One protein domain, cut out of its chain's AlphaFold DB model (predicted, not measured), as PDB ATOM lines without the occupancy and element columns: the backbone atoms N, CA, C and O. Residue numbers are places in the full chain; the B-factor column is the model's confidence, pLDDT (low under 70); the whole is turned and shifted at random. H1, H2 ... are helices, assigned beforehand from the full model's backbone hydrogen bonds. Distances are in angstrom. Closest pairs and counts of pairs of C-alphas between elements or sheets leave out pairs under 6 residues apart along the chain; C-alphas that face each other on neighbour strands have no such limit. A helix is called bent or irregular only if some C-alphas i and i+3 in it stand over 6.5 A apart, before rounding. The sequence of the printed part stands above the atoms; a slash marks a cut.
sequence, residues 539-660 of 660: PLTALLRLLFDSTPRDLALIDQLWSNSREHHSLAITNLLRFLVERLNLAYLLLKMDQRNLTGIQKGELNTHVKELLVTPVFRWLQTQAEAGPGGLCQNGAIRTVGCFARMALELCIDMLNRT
ATOM      1  N   PRO A 539      54.523  25.003  -0.288       78.50
ATOM      2  CA  PRO A 539      53.366  24.767  -1.149       78.50
ATOM      3  C   PRO A 539      52.053  24.743  -0.357       78.50
ATOM      4  O   PRO A 539      51.045  25.259  -0.839       78.50
ATOM      5  N   LEU A 540      52.057  24.250   0.889       81.94
ATOM      6  CA  LEU A 540      50.888  24.334   1.769       81.94
ATOM      7  C   LEU A 540      50.504  25.793   2.058       81.94
ATOM      8  O   LEU A 540      49.336  26.156   1.955       81.94
ATOM      9  N   THR A 541      51.472  26.654   2.374       81.38
ATOM     10  CA  THR A 541      51.222  28.080   2.643       81.38
ATOM     11  C   THR A 541      50.668  28.795   1.409       81.38
ATOM     12  O   THR A 541      49.739  29.594   1.531       81.38
ATOM     13  N   ALA A 542      51.185  28.485   0.217       82.75
ATOM     14  CA  ALA A 542      50.672  29.025  -1.042       82.75
ATOM     15  C   ALA A 542      49.215  28.597  -1.303       82.75
ATOM     16  O   ALA A 542      48.375  29.437  -1.629       82.75
ATOM     17  N   LEU A 543      48.896  27.317  -1.083       82.81
ATOM     18  CA  LEU A 543      47.534  26.790  -1.196       82.81
ATOM     19  C   LEU A 543      46.571  27.463  -0.210       82.81
ATOM     20  O   LEU A 543      45.460  27.841  -0.581       82.81
ATOM     21  N   LEU A 544      46.999  27.654   1.040       85.38
ATOM     22  CA  LEU A 544      46.191  28.300   2.074       85.38
ATOM     23  C   LEU A 544      45.886  29.761   1.741       85.38
ATOM     24  O   LEU A 544      44.740  30.184   1.885       85.38
ATOM     25  N   ARG A 545      46.872  30.518   1.246       84.75
ATOM     26  CA  ARG A 545      46.653  31.898   0.782       84.75
ATOM     27  C   ARG A 545      45.586  31.947  -0.306       84.75
ATOM     28  O   ARG A 545      44.607  32.667  -0.148       84.75
ATOM     29  N   LEU A 546      45.706  31.088  -1.320       82.00
ATOM     30  CA  LEU A 546      44.746  31.008  -2.422       82.00
ATOM     31  C   LEU A 546      43.313  30.701  -1.940       82.00
ATOM     32  O   LEU A 546      42.344  31.274  -2.442       82.00
ATOM     33  N   LEU A 547      43.163  29.833  -0.936       82.75
ATOM     34  CA  LEU A 547      41.859  29.522  -0.341       82.75
ATOM     35  C   LEU A 547      41.266  30.706   0.443       82.75
ATOM     36  O   LEU A 547      40.055  30.937   0.386       82.75
ATOM     37  N   PHE A 548      42.090  31.457   1.174       86.19
ATOM     38  CA  PHE A 548      41.630  32.585   1.990       86.19
ATOM     39  C   PHE A 548      41.371  33.854   1.167       86.19
ATOM     40  O   PHE A 548      40.412  34.569   1.456       86.19
ATOM     41  N   ASP A 549      42.124  34.084   0.089       84.31
ATOM     42  CA  ASP A 549      41.980  35.251  -0.798       84.31
ATOM     43  C   ASP A 549      40.582  35.382  -1.417       84.31
ATOM     44  O   ASP A 549      40.098  36.484  -1.675       84.31
ATOM     45  N   SER A 550      39.897  34.259  -1.634       81.06
ATOM     46  CA  SER A 550      38.553  34.248  -2.219       81.06
ATOM     47  C   SER A 550      37.447  34.660  -1.236       81.06
ATOM     48  O   SER A 550      36.375  35.073  -1.672       81.06
ATOM     49  N   THR A 551      37.692  34.634   0.082       85.94
ATOM     50  CA  THR A 551      36.643  34.821   1.104       85.94
ATOM     51  C   THR A 551      35.858  36.137   0.976       85.94
ATOM     52  O   THR A 551      34.626  36.081   0.995       85.94
ATOM     53  N   PRO A 552      36.484  37.319   0.784       85.75
ATOM     54  CA  PRO A 552      35.733  38.567   0.621       85.75
ATOM     55  C   PRO A 552      34.820  38.561  -0.613       85.75
ATOM     56  O   PRO A 552      33.707  39.087  -0.570       85.75
ATOM     57  N   ARG A 553      35.273  37.935  -1.706       85.44
ATOM     58  CA  ARG A 553      34.495  37.794  -2.942       85.44
ATOM     59  C   ARG A 553      33.295  36.873  -2.731       85.44
ATOM     60  O   ARG A 553      32.204  37.197  -3.190       85.44
ATOM     61  N   ASP A 554      33.474  35.772  -2.009       84.31
ATOM     62  CA  ASP A 554      32.399  34.815  -1.729       84.31
ATOM     63  C   ASP A 554      31.308  35.403  -0.831       84.31
ATOM     64  O   ASP A 554      30.125  35.188  -1.085       84.31
ATOM     65  N   LEU A 555      31.682  36.200   0.175       86.50
ATOM     66  CA  LEU A 555      30.722  36.928   1.014       86.50
ATOM     67  C   LEU A 555      29.912  37.943   0.191       86.50
ATOM     68  O   LEU A 555      28.689  37.992   0.310       86.50
ATOM     69  N   ALA A 556      30.566  38.685  -0.710       85.88
ATOM     70  CA  ALA A 556      29.877  39.604  -1.616       85.88
ATOM     71  C   ALA A 556      28.915  38.875  -2.574       85.88
ATOM     72  O   ALA A 556      27.821  39.368  -2.851       85.88
ATOM     73  N   LEU A 557      29.292  37.688  -3.060       84.00
ATOM     74  CA  LEU A 557      28.419  36.836  -3.873       84.00
ATOM     75  C   LEU A 557      27.215  36.329  -3.075       84.00
ATOM     76  O   LEU A 557      26.103  36.321  -3.603       84.00
ATOM     77  N   ILE A 558      27.404  35.941  -1.810       84.44
ATOM     78  CA  ILE A 558      26.296  35.568  -0.921       84.44
ATOM     79  C   ILE A 558      25.312  36.733  -0.805       84.44
ATOM     80  O   ILE A 558      24.120  36.515  -1.001       84.44
ATOM     81  N   ASP A 559      25.791  37.955  -0.562       83.31
ATOM     82  CA  ASP A 559      24.931  39.139  -0.429       83.31
ATOM     83  C   ASP A 559      24.172  39.461  -1.729       83.31
ATOM     84  O   ASP A 559      22.970  39.734  -1.692       83.31
ATOM     85  N   GLN A 560      24.829  39.348  -2.891       82.50
ATOM     86  CA  GLN A 560      24.186  39.515  -4.204       82.50
ATOM     87  C   GLN A 560      23.103  38.461  -4.475       82.50
ATOM     88  O   GLN A 560      22.027  38.769  -4.993       82.50
ATOM     89  N   LEU A 561      23.365  37.199  -4.129       79.69
ATOM     90  CA  LEU A 561      22.382  36.122  -4.258       79.69
ATOM     91  C   LEU A 561      21.217  36.316  -3.283       79.69
ATOM     92  O   LEU A 561      20.074  35.996  -3.607       79.69
ATOM     93  N   TRP A 562      21.496  36.883  -2.109       76.62
ATOM     94  CA  TRP A 562      20.494  37.194  -1.097       76.62
ATOM     95  C   TRP A 562      19.543  38.316  -1.535       76.62
ATOM     96  O   TRP A 562      18.360  38.284  -1.183       76.62
ATOM     97  N   SER A 563      20.030  39.289  -2.316       73.56
ATOM     98  CA  SER A 563      19.223  40.404  -2.826       73.56
ATOM     99  C   SER A 563      18.347  40.047  -4.036       73.56
ATOM    100  O   SER A 563      17.317  40.688  -4.232       73.56
ATOM    101  N   ASN A 564      18.706  39.027  -4.827       67.25
ATOM    102  CA  ASN A 564      18.118  38.777  -6.156       67.25
ATOM    103  C   ASN A 564      16.939  37.775  -6.226       67.25
ATOM    104  O   ASN A 564      16.471  37.498  -7.324       67.25
ATOM    105  N   SER A 565      16.432  37.278  -5.087       56.69
ATOM    106  CA  SER A 565      15.243  36.404  -4.882       56.69
ATOM    107  C   SER A 565      15.611  35.240  -3.954       56.69
ATOM    108  O   SER A 565      16.451  34.400  -4.281       56.69
ATOM    109  N   ARG A 566      14.971  35.179  -2.777       61.00
ATOM    110  CA  ARG A 566      15.364  34.298  -1.657       61.00
ATOM    111  C   ARG A 566      15.130  32.803  -1.909       61.00
ATOM    112  O   ARG A 566      15.814  31.978  -1.306       61.00
ATOM    113  N   GLU A 567      14.185  32.439  -2.773       57.56
ATOM    114  CA  GLU A 567      13.779  31.036  -2.956       57.56
ATOM    115  C   GLU A 567      14.635  30.303  -3.997       57.56
ATOM    116  O   GLU A 567      15.093  29.186  -3.737       57.56
ATOM    117  N   HIS A 568      14.950  30.946  -5.127       57.94
ATOM    118  CA  HIS A 568      15.678  30.312  -6.236       57.94
ATOM    119  C   HIS A 568      17.184  30.134  -5.988       57.94
ATOM    120  O   HIS A 568      17.805  29.267  -6.601       57.94
ATOM    121  N   HIS A 569      17.775  30.898  -5.065       69.50
ATOM    122  CA  HIS A 569      19.222  30.873  -4.800       69.50
ATOM    123  C   HIS A 569      19.613  30.226  -3.464       69.50
ATOM    124  O   HIS A 569      20.794  30.191  -3.112       69.50
ATOM    125  N   SER A 570      18.649  29.660  -2.733       73.75
ATOM    126  CA  SER A 570      18.870  29.081  -1.400       73.75
ATOM    127  C   SER A 570      19.950  27.987  -1.368       73.75
ATOM    128  O   SER A 570      20.776  27.955  -0.452       73.75
ATOM    129  N   LEU A 571      20.005  27.132  -2.394       75.75
ATOM    130  CA  LEU A 571      21.019  26.085  -2.533       75.75
ATOM    131  C   LEU A 571      22.424  26.670  -2.753       75.75
ATOM    132  O   LEU A 571      23.377  26.233  -2.113       75.75
ATOM    133  N   ALA A 572      22.555  27.674  -3.622       75.88
ATOM    134  CA  ALA A 572      23.837  28.315  -3.921       75.88
ATOM    135  C   ALA A 572      24.410  29.033  -2.689       75.88
ATOM    136  O   ALA A 572      25.581  28.854  -2.360       75.88
ATOM    137  N   ILE A 573      23.556  29.756  -1.955       79.94
ATOM    138  CA  ILE A 573      23.911  30.405  -0.686       79.94
ATOM    139  C   ILE A 573      24.358  29.364   0.349       79.94
ATOM    140  O   ILE A 573      25.397  29.525   0.984       79.94
ATOM    141  N   THR A 574      23.612  28.263   0.491       80.56
ATOM    142  CA  THR A 574      23.963  27.176   1.420       80.56
ATOM    143  C   THR A 574      25.329  26.572   1.086       80.56
ATOM    144  O   THR A 574      26.121  26.308   1.990       80.56
ATOM    145  N   ASN A 575      25.639  26.390  -0.198       79.12
ATOM    146  CA  ASN A 575      26.910  25.831  -0.658       79.12
ATOM    147  C   ASN A 575      28.094  26.776  -0.405       79.12
ATOM    148  O   ASN A 575      29.133  26.330   0.075       79.12
ATOM    149  N   LEU A 576      27.931  28.079  -0.655       83.88
ATOM    150  CA  LEU A 576      28.952  29.087  -0.344       83.88
ATOM    151  C   LEU A 576      29.205  29.191   1.168       83.88
ATOM    152  O   LEU A 576      30.354  29.252   1.601       83.88
ATOM    153  N   LEU A 577      28.151  29.124   1.988       84.81
ATOM    154  CA  LEU A 577      28.288  29.098   3.446       84.81
ATOM    155  C   LEU A 577      28.963  27.814   3.949       84.81
ATOM    156  O   LEU A 577      29.801  27.885   4.842       84.81
ATOM    157  N   ARG A 578      28.653  26.645   3.371       83.81
ATOM    158  CA  ARG A 578      29.363  25.389   3.685       83.81
ATOM    159  C   ARG A 578      30.847  25.493   3.341       83.81
ATOM    160  O   ARG A 578      31.684  25.074   4.136       83.81
ATOM    161  N   PHE A 579      31.174  26.115   2.211       83.62
ATOM    162  CA  PHE A 579      32.560  26.344   1.824       83.62
ATOM    163  C   PHE A 579      33.301  27.235   2.829       83.62
ATOM    164  O   PHE A 579      34.452  26.970   3.180       83.62
ATOM    165  N   LEU A 580      32.628  28.272   3.328       87.56
ATOM    166  CA  LEU A 580      33.161  29.164   4.352       87.56
ATOM    167  C   LEU A 580      33.431  28.434   5.677       87.56
ATOM    168  O   LEU A 580      34.486  28.624   6.282       87.56
ATOM    169  N   VAL A 581      32.502  27.570   6.100       87.62
ATOM    170  CA  VAL A 581      32.654  26.722   7.294       87.62
ATOM    171  C   VAL A 581      33.898  25.842   7.180       87.62
ATOM    172  O   VAL A 581      34.696  25.806   8.113       87.62
ATOM    173  N   GLU A 582      34.110  25.178   6.042       85.75
ATOM    174  CA  GLU A 582      35.288  24.321   5.860       85.75
ATOM    175  C   GLU A 582      36.605  25.108   5.865       85.75
ATOM    176  O   GLU A 582      37.592  24.631   6.425       85.75
ATOM    177  N   ARG A 583      36.638  26.341   5.337       88.50
ATOM    178  CA  ARG A 583      37.835  27.201   5.431       88.50
ATOM    179  C   ARG A 583      38.162  27.592   6.866       88.50
ATOM    180  O   ARG A 583      39.326  27.538   7.259       88.50
ATOM    181  N   LEU A 584      37.146  27.950   7.652       90.31
ATOM    182  CA  LEU A 584      37.312  28.238   9.077       90.31
ATOM    183  C   LEU A 584      37.765  26.986   9.838       90.31
ATOM    184  O   LEU A 584      38.714  27.050  10.613       90.31
ATOM    185  N   ASN A 585      37.165  25.826   9.568       88.19
ATOM    186  CA  ASN A 585      37.572  24.560  10.182       88.19
ATOM    187  C   ASN A 585      39.016  24.173   9.829       88.19
ATOM    188  O   ASN A 585      39.737  23.669  10.690       88.19
ATOM    189  N   LEU A 586      39.454  24.420   8.591       87.12
ATOM    190  CA  LEU A 586      40.838  24.209   8.170       87.12
ATOM    191  C   LEU A 586      41.798  25.152   8.911       87.12
ATOM    192  O   LEU A 586      42.804  24.690   9.449       87.12
ATOM    193  N   ALA A 587      41.474  26.446   8.996       88.81
ATOM    194  CA  ALA A 587      42.273  27.415   9.748       88.81
ATOM    195  C   ALA A 587      42.362  27.041  11.238       88.81
ATOM    196  O   ALA A 587      43.451  27.029  11.808       88.81
ATOM    197  N   TYR A 588      41.241  26.654  11.853       89.25
ATOM    198  CA  TYR A 588      41.195  26.155  13.227       89.25
ATOM    199  C   TYR A 588      42.078  24.915  13.428       89.25
ATOM    200  O   TYR A 588      42.863  24.861  14.378       89.25
ATOM    201  N   LEU A 589      41.978  23.923  12.533       86.19
ATOM    202  CA  LEU A 589      42.789  22.706  12.600       86.19
ATOM    203  C   LEU A 589      44.285  23.039  12.534       86.19
ATOM    204  O   LEU A 589      45.058  22.539  13.348       86.19
ATOM    205  N   LEU A 590      44.682  23.912  11.609       84.94
ATOM    206  CA  LEU A 590      46.070  24.341  11.446       84.94
ATOM    207  C   LEU A 590      46.587  25.111  12.663       84.94
ATOM    208  O   LEU A 590      47.671  24.808  13.148       84.94
ATOM    209  N   LEU A 591      45.795  26.030  13.224       86.12
ATOM    210  CA  LEU A 591      46.140  26.737  14.464       86.12
ATOM    211  C   LEU A 591      46.359  25.774  15.639       86.12
ATOM    212  O   LEU A 591      47.203  26.024  16.501       86.12
ATOM    213  N   LYS A 592      45.614  24.664  15.667       84.31
ATOM    214  CA  LYS A 592      45.727  23.620  16.690       84.31
ATOM    215  C   LYS A 592      46.927  22.691  16.469       84.31
ATOM    216  O   LYS A 592      47.537  22.260  17.448       84.31
ATOM    217  N   MET A 593      47.232  22.344  15.220       79.00
ATOM    218  CA  MET A 593      48.248  21.344  14.876       79.00
ATOM    219  C   MET A 593      49.647  21.929  14.663       79.00
ATOM    220  O   MET A 593      50.620  21.296  15.060       79.00
ATOM    221  N   ASP A 594      49.771  23.126  14.088       76.94
ATOM    222  CA  ASP A 594      51.059  23.742  13.742       76.94
ATOM    223  C   ASP A 594      51.751  24.394  14.954       76.94
ATOM    224  O   ASP A 594      52.003  25.596  14.997       76.94
ATOM    225  N   GLN A 595      52.071  23.589  15.970       75.69
ATOM    226  CA  GLN A 595      52.702  24.054  17.215       75.69
ATOM    227  C   GLN A 595      54.101  24.648  17.009       75.69
ATOM    228  O   GLN A 595      54.584  25.407  17.847       75.69
ATOM    229  N   ARG A 596      54.772  24.282  15.911       76.38
ATOM    230  CA  ARG A 596      56.103  24.786  15.544       76.38
ATOM    231  C   ARG A 596      56.035  25.994  14.606       76.38
ATOM    232  O   ARG A 596      57.085  26.515  14.242       76.38
ATOM    233  N   ASN A 597      54.829  26.444  14.247       80.31
ATOM    234  CA  ASN A 597      54.581  27.565  13.348       80.31
ATOM    235  C   ASN A 597      55.313  27.435  11.996       80.31
ATOM    236  O   ASN A 597      55.845  28.411  11.470       80.31
ATOM    237  N   LEU A 598      55.356  26.223  11.437       78.31
ATOM    238  CA  LEU A 598      56.015  25.919  10.163       78.31
ATOM    239  C   LEU A 598      55.341  26.630   8.984       78.31
ATOM    240  O   LEU A 598      56.013  27.016   8.032       78.31
ATOM    241  N   THR A 599      54.027  26.828   9.057       78.81
ATOM    242  CA  THR A 599      53.240  27.539   8.035       78.81
ATOM    243  C   THR A 599      53.183  29.052   8.268       78.81
ATOM    244  O   THR A 599      52.696  29.802   7.424       78.81
ATOM    245  N   GLY A 600      53.635  29.528   9.433       84.19
ATOM    246  CA  GLY A 600      53.466  30.922   9.850       84.19
ATOM    247  C   GLY A 600      52.036  31.289  10.276       84.19
ATOM    248  O   GLY A 600      51.729  32.476  10.414       84.19
ATOM    249  N   ILE A 601      51.140  30.307  10.457       84.75
ATOM    250  CA  ILE A 601      49.732  30.557  10.804       84.75
ATOM    251  C   ILE A 601      49.543  31.043  12.244       84.75
ATOM    252  O   ILE A 601      48.620  31.811  12.508       84.75
ATOM    253  N   GLN A 602      50.413  30.644  13.179       84.75
ATOM    254  CA  GLN A 602      50.379  31.164  14.548       84.75
ATOM    255  C   GLN A 602      50.995  32.566  14.603       84.75
ATOM    256  O   GLN A 602      50.456  33.446  15.270       84.75
ATOM    257  N   LYS A 603      52.113  32.792  13.890       81.38
ATOM    258  CA  LYS A 603      52.839  34.077  13.821       81.38
ATOM    259  C   LYS A 603      53.486  34.255  12.443       81.38
ATOM    260  O   LYS A 603      54.185  33.359  11.983       81.38
ATOM    261  N   GLY A 604      53.321  35.422  11.818       84.31
ATOM    262  CA  GLY A 604      53.914  35.740  10.511       84.31
ATOM    263  C   GLY A 604      52.885  36.206   9.482       84.31
ATOM    264  O   GLY A 604      51.759  36.550   9.833       84.31
ATOM    265  N   GLU A 605      53.273  36.219   8.205       84.75
ATOM    266  CA  GLU A 605      52.429  36.737   7.117       84.75
ATOM    267  C   GLU A 605      51.103  35.982   6.980       84.75
ATOM    268  O   GLU A 605      50.066  36.612   6.804       84.75
ATOM    269  N   LEU A 606      51.106  34.646   7.103       86.44
ATOM    270  CA  LEU A 606      49.880  33.848   6.995       86.44
ATOM    271  C   LEU A 606      48.902  34.141   8.148       86.44
ATOM    272  O   LEU A 606      47.697  34.171   7.918       86.44
ATOM    273  N   ASN A 607      49.394  34.411   9.362       89.31
ATOM    274  CA  ASN A 607      48.554  34.838  10.487       89.31
ATOM    275  C   ASN A 607      47.814  36.149  10.179       89.31
ATOM    276  O   ASN A 607      46.603  36.238  10.391       89.31
ATOM    277  N   THR A 608      48.534  37.146   9.656       88.25
ATOM    278  CA  THR A 608      47.949  38.425   9.227       88.25
ATOM    279  C   THR A 608      46.915  38.194   8.129       88.25
ATOM    280  O   THR A 608      45.787  38.663   8.242       88.25
ATOM    281  N   HIS A 609      47.249  37.366   7.138       87.56
ATOM    282  CA  HIS A 609      46.373  37.010   6.021       87.56
ATOM    283  C   HIS A 609      45.059  36.364   6.479       87.56
ATOM    284  O   HIS A 609      43.977  36.767   6.058       87.56
ATOM    285  N   VAL A 610      45.133  35.396   7.398       89.12
ATOM    286  CA  VAL A 610      43.956  34.737   7.991       89.12
ATOM    287  C   VAL A 610      43.099  35.744   8.757       89.12
ATOM    288  O   VAL A 610      41.874  35.730   8.636       89.12
ATOM    289  N   LYS A 611      43.714  36.644   9.530       89.62
ATOM    290  CA  LYS A 611      42.980  37.683  10.262       89.62
ATOM    291  C   LYS A 611      42.278  38.654   9.316       89.62
ATOM    292  O   LYS A 611      41.103  38.952   9.531       89.62
ATOM    293  N   GLU A 612      42.974  39.134   8.293       90.56
ATOM    294  CA  GLU A 612      42.499  40.189   7.394       90.56
ATOM    295  C   GLU A 612      41.488  39.692   6.361       90.56
ATOM    296  O   GLU A 612      40.504  40.387   6.110       90.56
ATOM    297  N   LEU A 613      41.693  38.500   5.792       90.31
ATOM    298  CA  LEU A 613      40.898  38.008   4.661       90.31
ATOM    299  C   LEU A 613      39.870  36.937   5.036       90.31
ATOM    300  O   LEU A 613      38.848  36.843   4.363       90.31
ATOM    301  N   LEU A 614      40.079  36.180   6.120       90.56
ATOM    302  CA  LEU A 614      39.134  35.149   6.571       90.56
ATOM    303  C   LEU A 614      38.345  35.587   7.813       90.56
ATOM    304  O   LEU A 614      37.127  35.710   7.763       90.56
ATOM    305  N   VAL A 615      39.013  35.848   8.938       91.88
ATOM    306  CA  VAL A 615      38.339  36.064  10.233       91.88
ATOM    307  C   VAL A 615      37.583  37.391  10.266       91.88
ATOM    308  O   VAL A 615      36.391  37.412  10.570       91.88
ATOM    309  N   THR A 616      38.247  38.504   9.943       91.56
ATOM    310  CA  THR A 616      37.643  39.845  10.035       91.56
ATOM    311  C   THR A 616      36.452  40.021   9.086       91.56
ATOM    312  O   THR A 616      35.414  40.512   9.541       91.56
ATOM    313  N   PRO A 617      36.529  39.624   7.799       90.69
ATOM    314  CA  PRO A 617      35.408  39.780   6.875       90.69
ATOM    315  C   PRO A 617      34.203  38.931   7.280       90.69
ATOM    316  O   PRO A 617      33.082  39.435   7.275       90.69
ATOM    317  N   VAL A 618      34.424  37.687   7.716       90.19
ATOM    318  CA  VAL A 618      33.336  36.802   8.163       90.19
ATOM    319  C   VAL A 618      32.703  37.302   9.454       90.19
ATOM    320  O   VAL A 618      31.478  37.300   9.573       90.19
ATOM    321  N   PHE A 619      33.512  37.771  10.404       90.00
ATOM    322  CA  PHE A 619      33.020  38.367  11.642       90.00
ATOM    323  C   PHE A 619      32.113  39.568  11.363       90.00
ATOM    324  O   PHE A 619      30.984  39.611  11.852       90.00
ATOM    325  N   ARG A 620      32.578  40.511  10.531       88.81
ATOM    326  CA  ARG A 620      31.791  41.690  10.141       88.81
ATOM    327  C   ARG A 620      30.505  41.287   9.433       88.81
ATOM    328  O   ARG A 620      29.445  41.780   9.796       88.81
ATOM    329  N   TRP A 621      30.590  40.360   8.482       88.62
ATOM    330  CA  TRP A 621      29.421  39.878   7.753       88.62
ATOM    331  C   TRP A 621      28.381  39.252   8.695       88.62
ATOM    332  O   TRP A 621      27.214  39.638   8.661       88.62
ATOM    333  N   LEU A 622      28.791  38.365   9.610       84.69
ATOM    334  CA  LEU A 622      27.885  37.762  10.597       84.69
ATOM    335  C   LEU A 622      27.254  38.801  11.537       84.69
ATOM    336  O   LEU A 622      26.083  38.657  11.887       84.69
ATOM    337  N   GLN A 623      27.992  39.846  11.928       83.25
ATOM    338  CA  GLN A 623      27.443  40.955  12.717       83.25
ATOM    339  C   GLN A 623      26.384  41.735  11.934       83.25
ATOM    340  O   GLN A 623      25.277  41.921  12.434       83.25
ATOM    341  N   THR A 624      26.672  42.107  10.685       82.50
ATOM    342  CA  THR A 624      25.719  42.817   9.818       82.50
ATOM    343  C   THR A 624      24.434  42.009   9.610       82.50
ATOM    344  O   THR A 624      23.335  42.560   9.660       82.50
ATOM    345  N   GLN A 625      24.541  40.685   9.454       75.56
ATOM    346  CA  GLN A 625      23.372  39.807   9.328       75.56
ATOM    347  C   GLN A 625      22.585  39.643  10.641       75.56
ATOM    348  O   GLN A 625      21.375  39.411  10.600       75.56
ATOM    349  N   ALA A 626      23.241  39.756  11.801       68.88
ATOM    350  CA  ALA A 626      22.586  39.721  13.111       68.88
ATOM    351  C   ALA A 626      21.843  41.033  13.429       68.88
ATOM    352  O   ALA A 626      20.770  41.003  14.034       68.88
ATOM    353  N   GLU A 627      22.386  42.172  12.995       66.38
ATOM    354  CA  GLU A 627      21.799  43.507  13.180       66.38
ATOM    355  C   GLU A 627      20.589  43.766  12.261       66.38
ATOM    356  O   GLU A 627      19.704  44.544  12.613       66.38
ATOM    357  N   ALA A 628      20.482  43.060  11.129       61.53
ATOM    358  CA  ALA A 628      19.395  43.197  10.150       61.53
ATOM    359  C   ALA A 628      17.996  42.700  10.619       61.53
ATOM    360  O   ALA A 628      17.039  42.697   9.838       61.53
ATOM    361  N   GLY A 629      17.833  42.296  11.886       54.00
ATOM    362  CA  GLY A 629      16.543  41.913  12.479       54.00
ATOM    363  C   GLY A 629      15.954  40.584  11.955       54.00
ATOM    364  O   GLY A 629      16.642  39.809  11.287       54.00
ATOM    365  N   PRO A 630      14.661  40.276  12.221       44.91
ATOM    366  CA  PRO A 630      14.031  38.980  11.902       44.91
ATOM    367  C   PRO A 630      13.909  38.669  10.389       44.91
ATOM    368  O   PRO A 630      13.369  37.629  10.010       44.91
ATOM    369  N   GLY A 631      14.428  39.546   9.520       47.44
ATOM    370  CA  GLY A 631      14.561  39.359   8.074       47.44
ATOM    371  C   GLY A 631      15.939  38.884   7.576       47.44
ATOM    372  O   GLY A 631      16.063  38.709   6.360       47.44
ATOM    373  N   GLY A 632      16.928  38.693   8.467       56.53
ATOM    374  CA  GLY A 632      18.272  38.144   8.185       56.53
ATOM    375  C   GLY A 632      18.294  36.615   8.003       56.53
ATOM    376  O   GLY A 632      17.291  36.047   7.574       56.53
ATOM    377  N   LEU A 633      19.402  35.937   8.363       53.31
ATOM    378  CA  LEU A 633      19.671  34.467   8.337       53.31
ATOM    379  C   LEU A 633      18.536  33.526   8.843       53.31
ATOM    380  O   LEU A 633      18.683  32.306   8.838       53.31
ATOM    381  N   CYS A 634      17.402  34.065   9.286       49.72
ATOM    382  CA  CYS A 634      16.322  33.432  10.027       49.72
ATOM    383  C   CYS A 634      15.136  32.910   9.193       49.72
ATOM    384  O   CYS A 634      14.279  32.249   9.775       49.72
ATOM    385  N   GLN A 635      15.045  33.168   7.881       56.88
ATOM    386  CA  GLN A 635      13.852  32.784   7.095       56.88
ATOM    387  C   GLN A 635      13.929  31.412   6.406       56.88
ATOM    388  O   GLN A 635      12.891  30.825   6.121       56.88
ATOM    389  N   ASN A 636      15.128  30.863   6.180       63.59
ATOM    390  CA  ASN A 636      15.303  29.541   5.574       63.59
ATOM    391  C   ASN A 636      16.090  28.623   6.526       63.59
ATOM    392  O   ASN A 636      17.235  28.911   6.877       63.59
ATOM    393  N   GLY A 637      15.465  27.527   6.971       66.19
ATOM    394  CA  GLY A 637      15.990  26.662   8.036       66.19
ATOM    395  C   GLY A 637      17.363  26.047   7.732       66.19
ATOM    396  O   GLY A 637      18.189  25.926   8.639       66.19
ATOM    397  N   ALA A 638      17.642  25.726   6.465       67.62
ATOM    398  CA  ALA A 638      18.936  25.182   6.045       67.62
ATOM    399  C   ALA A 638      20.053  26.235   6.136       67.62
ATOM    400  O   ALA A 638      21.096  25.988   6.739       67.62
ATOM    401  N   ILE A 639      19.794  27.438   5.617       76.12
ATOM    402  CA  ILE A 639      20.743  28.556   5.614       76.12
ATOM    403  C   ILE A 639      21.052  29.006   7.049       76.12
ATOM    404  O   ILE A 639      22.216  29.211   7.395       76.12
ATOM    405  N   ARG A 640      20.033  29.060   7.919       76.88
ATOM    406  CA  ARG A 640      20.197  29.354   9.352       76.88
ATOM    407  C   ARG A 640      21.163  28.384  10.024       76.88
ATOM    408  O   ARG A 640      22.059  28.798  10.750       76.88
ATOM    409  N   THR A 641      20.977  27.090   9.770       79.94
ATOM    410  CA  THR A 641      21.775  26.027  10.392       79.94
ATOM    411  C   THR A 641      23.244  26.128   9.978       79.94
ATOM    412  O   THR A 641      24.127  26.091  10.833       79.94
ATOM    413  N   VAL A 642      23.518  26.346   8.687       79.81
ATOM    414  CA  VAL A 642      24.897  26.517   8.197       79.81
ATOM    415  C   VAL A 642      25.518  27.829   8.689       79.81
ATOM    416  O   VAL A 642      26.686  27.840   9.069       79.81
ATOM    417  N   GLY A 643      24.743  28.914   8.780       81.19
ATOM    418  CA  GLY A 643      25.200  30.168   9.386       81.19
ATOM    419  C   GLY A 643      25.608  30.014  10.857       81.19
ATOM    420  O   GLY A 643      26.621  30.573  11.276       81.19
ATOM    421  N   CYS A 644      24.886  29.201  11.637       81.75
ATOM    422  CA  CYS A 644      25.291  28.852  13.002       81.75
ATOM    423  C   CYS A 644      26.614  28.074  13.033       81.75
ATOM    424  O   CYS A 644      27.460  28.363  13.878       81.75
ATOM    425  N   PHE A 645      26.831  27.134  12.106       84.88
ATOM    426  CA  PHE A 645      28.118  26.437  11.990       84.88
ATOM    427  C   PHE A 645      29.262  27.394  11.642       84.88
ATOM    428  O   PHE A 645      30.328  27.296  12.245       84.88
ATOM    429  N   ALA A 646      29.034  28.358  10.743       86.81
ATOM    430  CA  ALA A 646      30.037  29.363  10.389       86.81
ATOM    431  C   ALA A 646      30.417  30.220  11.600       86.81
ATOM    432  O   ALA A 646      31.598  30.454  11.850       86.81
ATOM    433  N   ARG A 647      29.425  30.621  12.403       88.44
ATOM    434  CA  ARG A 647      29.657  31.356  13.649       88.44
ATOM    435  C   ARG A 647      30.475  30.550  14.658       88.44
ATOM    436  O   ARG A 647      31.455  31.070  15.173       88.44
ATOM    437  N   MET A 648      30.113  29.291  14.909       87.50
ATOM    438  CA  MET A 648      30.866  28.442  15.842       87.50
ATOM    439  C   MET A 648      32.306  28.209  15.367       87.50
ATOM    440  O   MET A 648      33.239  28.325  16.157       87.50
ATOM    441  N   ALA A 649      32.510  27.926  14.076       88.88
ATOM    442  CA  ALA A 649      33.845  27.735  13.510       88.88
ATOM    443  C   ALA A 649      34.703  29.012  13.609       88.88
ATOM    444  O   ALA A 649      35.895  28.939  13.910       88.88
ATOM    445  N   LEU A 650      34.092  30.185  13.411       91.81
ATOM    446  CA  LEU A 650      34.747  31.480  13.584       91.81
ATOM    447  C   LEU A 650      35.148  31.731  15.043       91.81
ATOM    448  O   LEU A 650      36.284  32.126  15.295       91.81
ATOM    449  N   GLU A 651      34.242  31.492  15.995       89.94
ATOM    450  CA  GLU A 651      34.513  31.653  17.430       89.94
ATOM    451  C   GLU A 651      35.684  30.755  17.866       89.94
ATOM    452  O   GLU A 651      36.620  31.230  18.507       89.94
ATOM    453  N   LEU A 652      35.719  29.501  17.401       88.94
ATOM    454  CA  LEU A 652      36.839  28.584  17.641       88.94
ATOM    455  C   LEU A 652      38.170  29.087  17.054       88.94
ATOM    456  O   LEU A 652      39.219  28.931  17.685       88.94
ATOM    457  N   CYS A 653      38.153  29.692  15.861       88.81
ATOM    458  CA  CYS A 653      39.348  30.300  15.267       88.81
ATOM    459  C   CYS A 653      39.844  31.490  16.091       88.81
ATOM    460  O   CYS A 653      41.038  31.588  16.366       88.81
ATOM    461  N   ILE A 654      38.935  32.384  16.492       88.75
ATOM    462  CA  ILE A 654      39.250  33.565  17.306       88.75
ATOM    463  C   ILE A 654      39.843  33.135  18.650       88.75
ATOM    464  O   ILE A 654      40.881  33.658  19.053       88.75
ATOM    465  N   ASP A 655      39.247  32.141  19.308       88.06
ATOM    466  CA  ASP A 655      39.746  31.602  20.573       88.06
ATOM    467  C   ASP A 655      41.175  31.063  20.447       88.06
ATOM    468  O   ASP A 655      42.010  31.315  21.314       88.06
ATOM    469  N   MET A 656      41.485  30.340  19.367       86.38
ATOM    470  CA  MET A 656      42.839  29.833  19.122       86.38
ATOM    471  C   MET A 656      43.832  30.952  18.780       86.38
ATOM    472  O   MET A 656      44.954  30.947  19.285       86.38
ATOM    473  N   LEU A 657      43.425  31.937  17.975       84.94
ATOM    474  CA  LEU A 657      44.253  33.097  17.626       84.94
ATOM    475  C   LEU A 657      44.556  33.996  18.829       84.94
ATOM    476  O   LEU A 657      45.617  34.602  18.876       84.94
ATOM    477  N   ASN A 658      43.647  34.072  19.801       81.06
ATOM    478  CA  ASN A 658      43.859  34.821  21.041       81.06
ATOM    479  C   ASN A 658      44.730  34.062  22.058       81.06
ATOM    480  O   ASN A 658      45.238  34.668  23.000       81.06
ATOM    481  N   ARG A 659      44.881  32.739  21.900       73.69
ATOM    482  CA  ARG A 659      45.719  31.877  22.754       73.69
ATOM    483  C   ARG A 659      47.163  31.726  22.255       73.69
ATOM    484  O   ARG A 659      47.981  31.193  23.002       73.69
ATOM    485  N   THR A 660      47.451  32.122  21.015       60.84
ATOM    486  CA  THR A 660      48.762  32.000  20.337       60.84
ATOM    487  C   THR A 660      49.552  33.305  20.407       60.84
ATOM    488  O   THR A 660      50.811  33.246  20.505       60.84
TER     489      THR A 660
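AT A GLANCE: This is residues 539 to 660 of the 660 residues of an uncharacterized protein of Puccinia coronata f. sp. avenae (UniProt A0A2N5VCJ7). Four rods make an elongated bundle: H1 and H2, nearly end to end, form one rod, and H3, the bent but nearly straight H4, and H5 are the others. H3 and H5 pack side by side and run the same way, while the H1 and H2 rod and H4 run back against them; H4 and H5 fit together only loosely. The printed part has 122 residues, with five named helices, H1 to H5 in that order along the chain, and no named strand; its class is all helix, and the helix packing is mostly aligned. It is compact, with a radius of gyration of the C-alphas of 14.9 A and spans of 46 by 26 by 19 A.

HOW THE PARTS SIT: Start with H1, residues 539 to 549, which meets H2, residues 551 to 563, only through their tight link. H2 and H3, residues 570 to 593, form a helical hairpin, opposite ways at a shallow tilt of 24 degrees; the closest C-alphas are those of Ile 558 and Ile 573, 5.7 A apart, and H3 touches H2 with residues 572 to 580 alone. Next comes H4, residues 605 to 627, assigned as one helix by its hydrogen bonds but bent, with C-alphas 613 and 616 6.5 A apart; its arms, H4a, residues 605 to 613, and H4b, residues 616 to 627, stand at a shallow tilt of 22 degrees. H4a touches H1, closest at the C-alphas of Phe 548 and Leu 613, 6.1 A apart. H4b touches H2, closest at the C-alphas of Pro 552 and Pro 617, 6.4 A apart. Last, H5, residues 637 to 659, touches H3 the same way at a shallow tilt of 20 degrees, closest at the C-alphas of Val 581 and Ala 646, 4.8 A apart. H4b and H5 only just touch, with 3 pairs of C-alphas within 8 A, at a steep tilt of 47 degrees. H1 and H5 are apart. In H1, H2, H3, H4a, H4b and H5 every O i to N i+4 pair is within hydrogen-bond range.

IN THESE COORDINATES: Find C-alpha 539 at (53.366, 24.767, -1.149); from there H1 runs 15.5 A. H2 follows with 18.7 A. Look for C-alpha 570 at (18.870, 29.081, -1.400), where H3 begins its 34.5 A. H4a measures 11.9 A and H4b 16.6 A. H5 runs 33.6 A to C-alpha 659 at (45.719, 31.877, 22.754).

THE WHOLE: The two C-alphas farthest apart are those of Ser 565 and Arg 596, 47.1 A. The printed part has no cut and ends at the chain's last residue, 660. The link from H3 to H4, 11 residues, is long. The mean pLDDT of the printed part is 80.2; look for values under 70 at residues 564 to 569, 626 to 638 and 660.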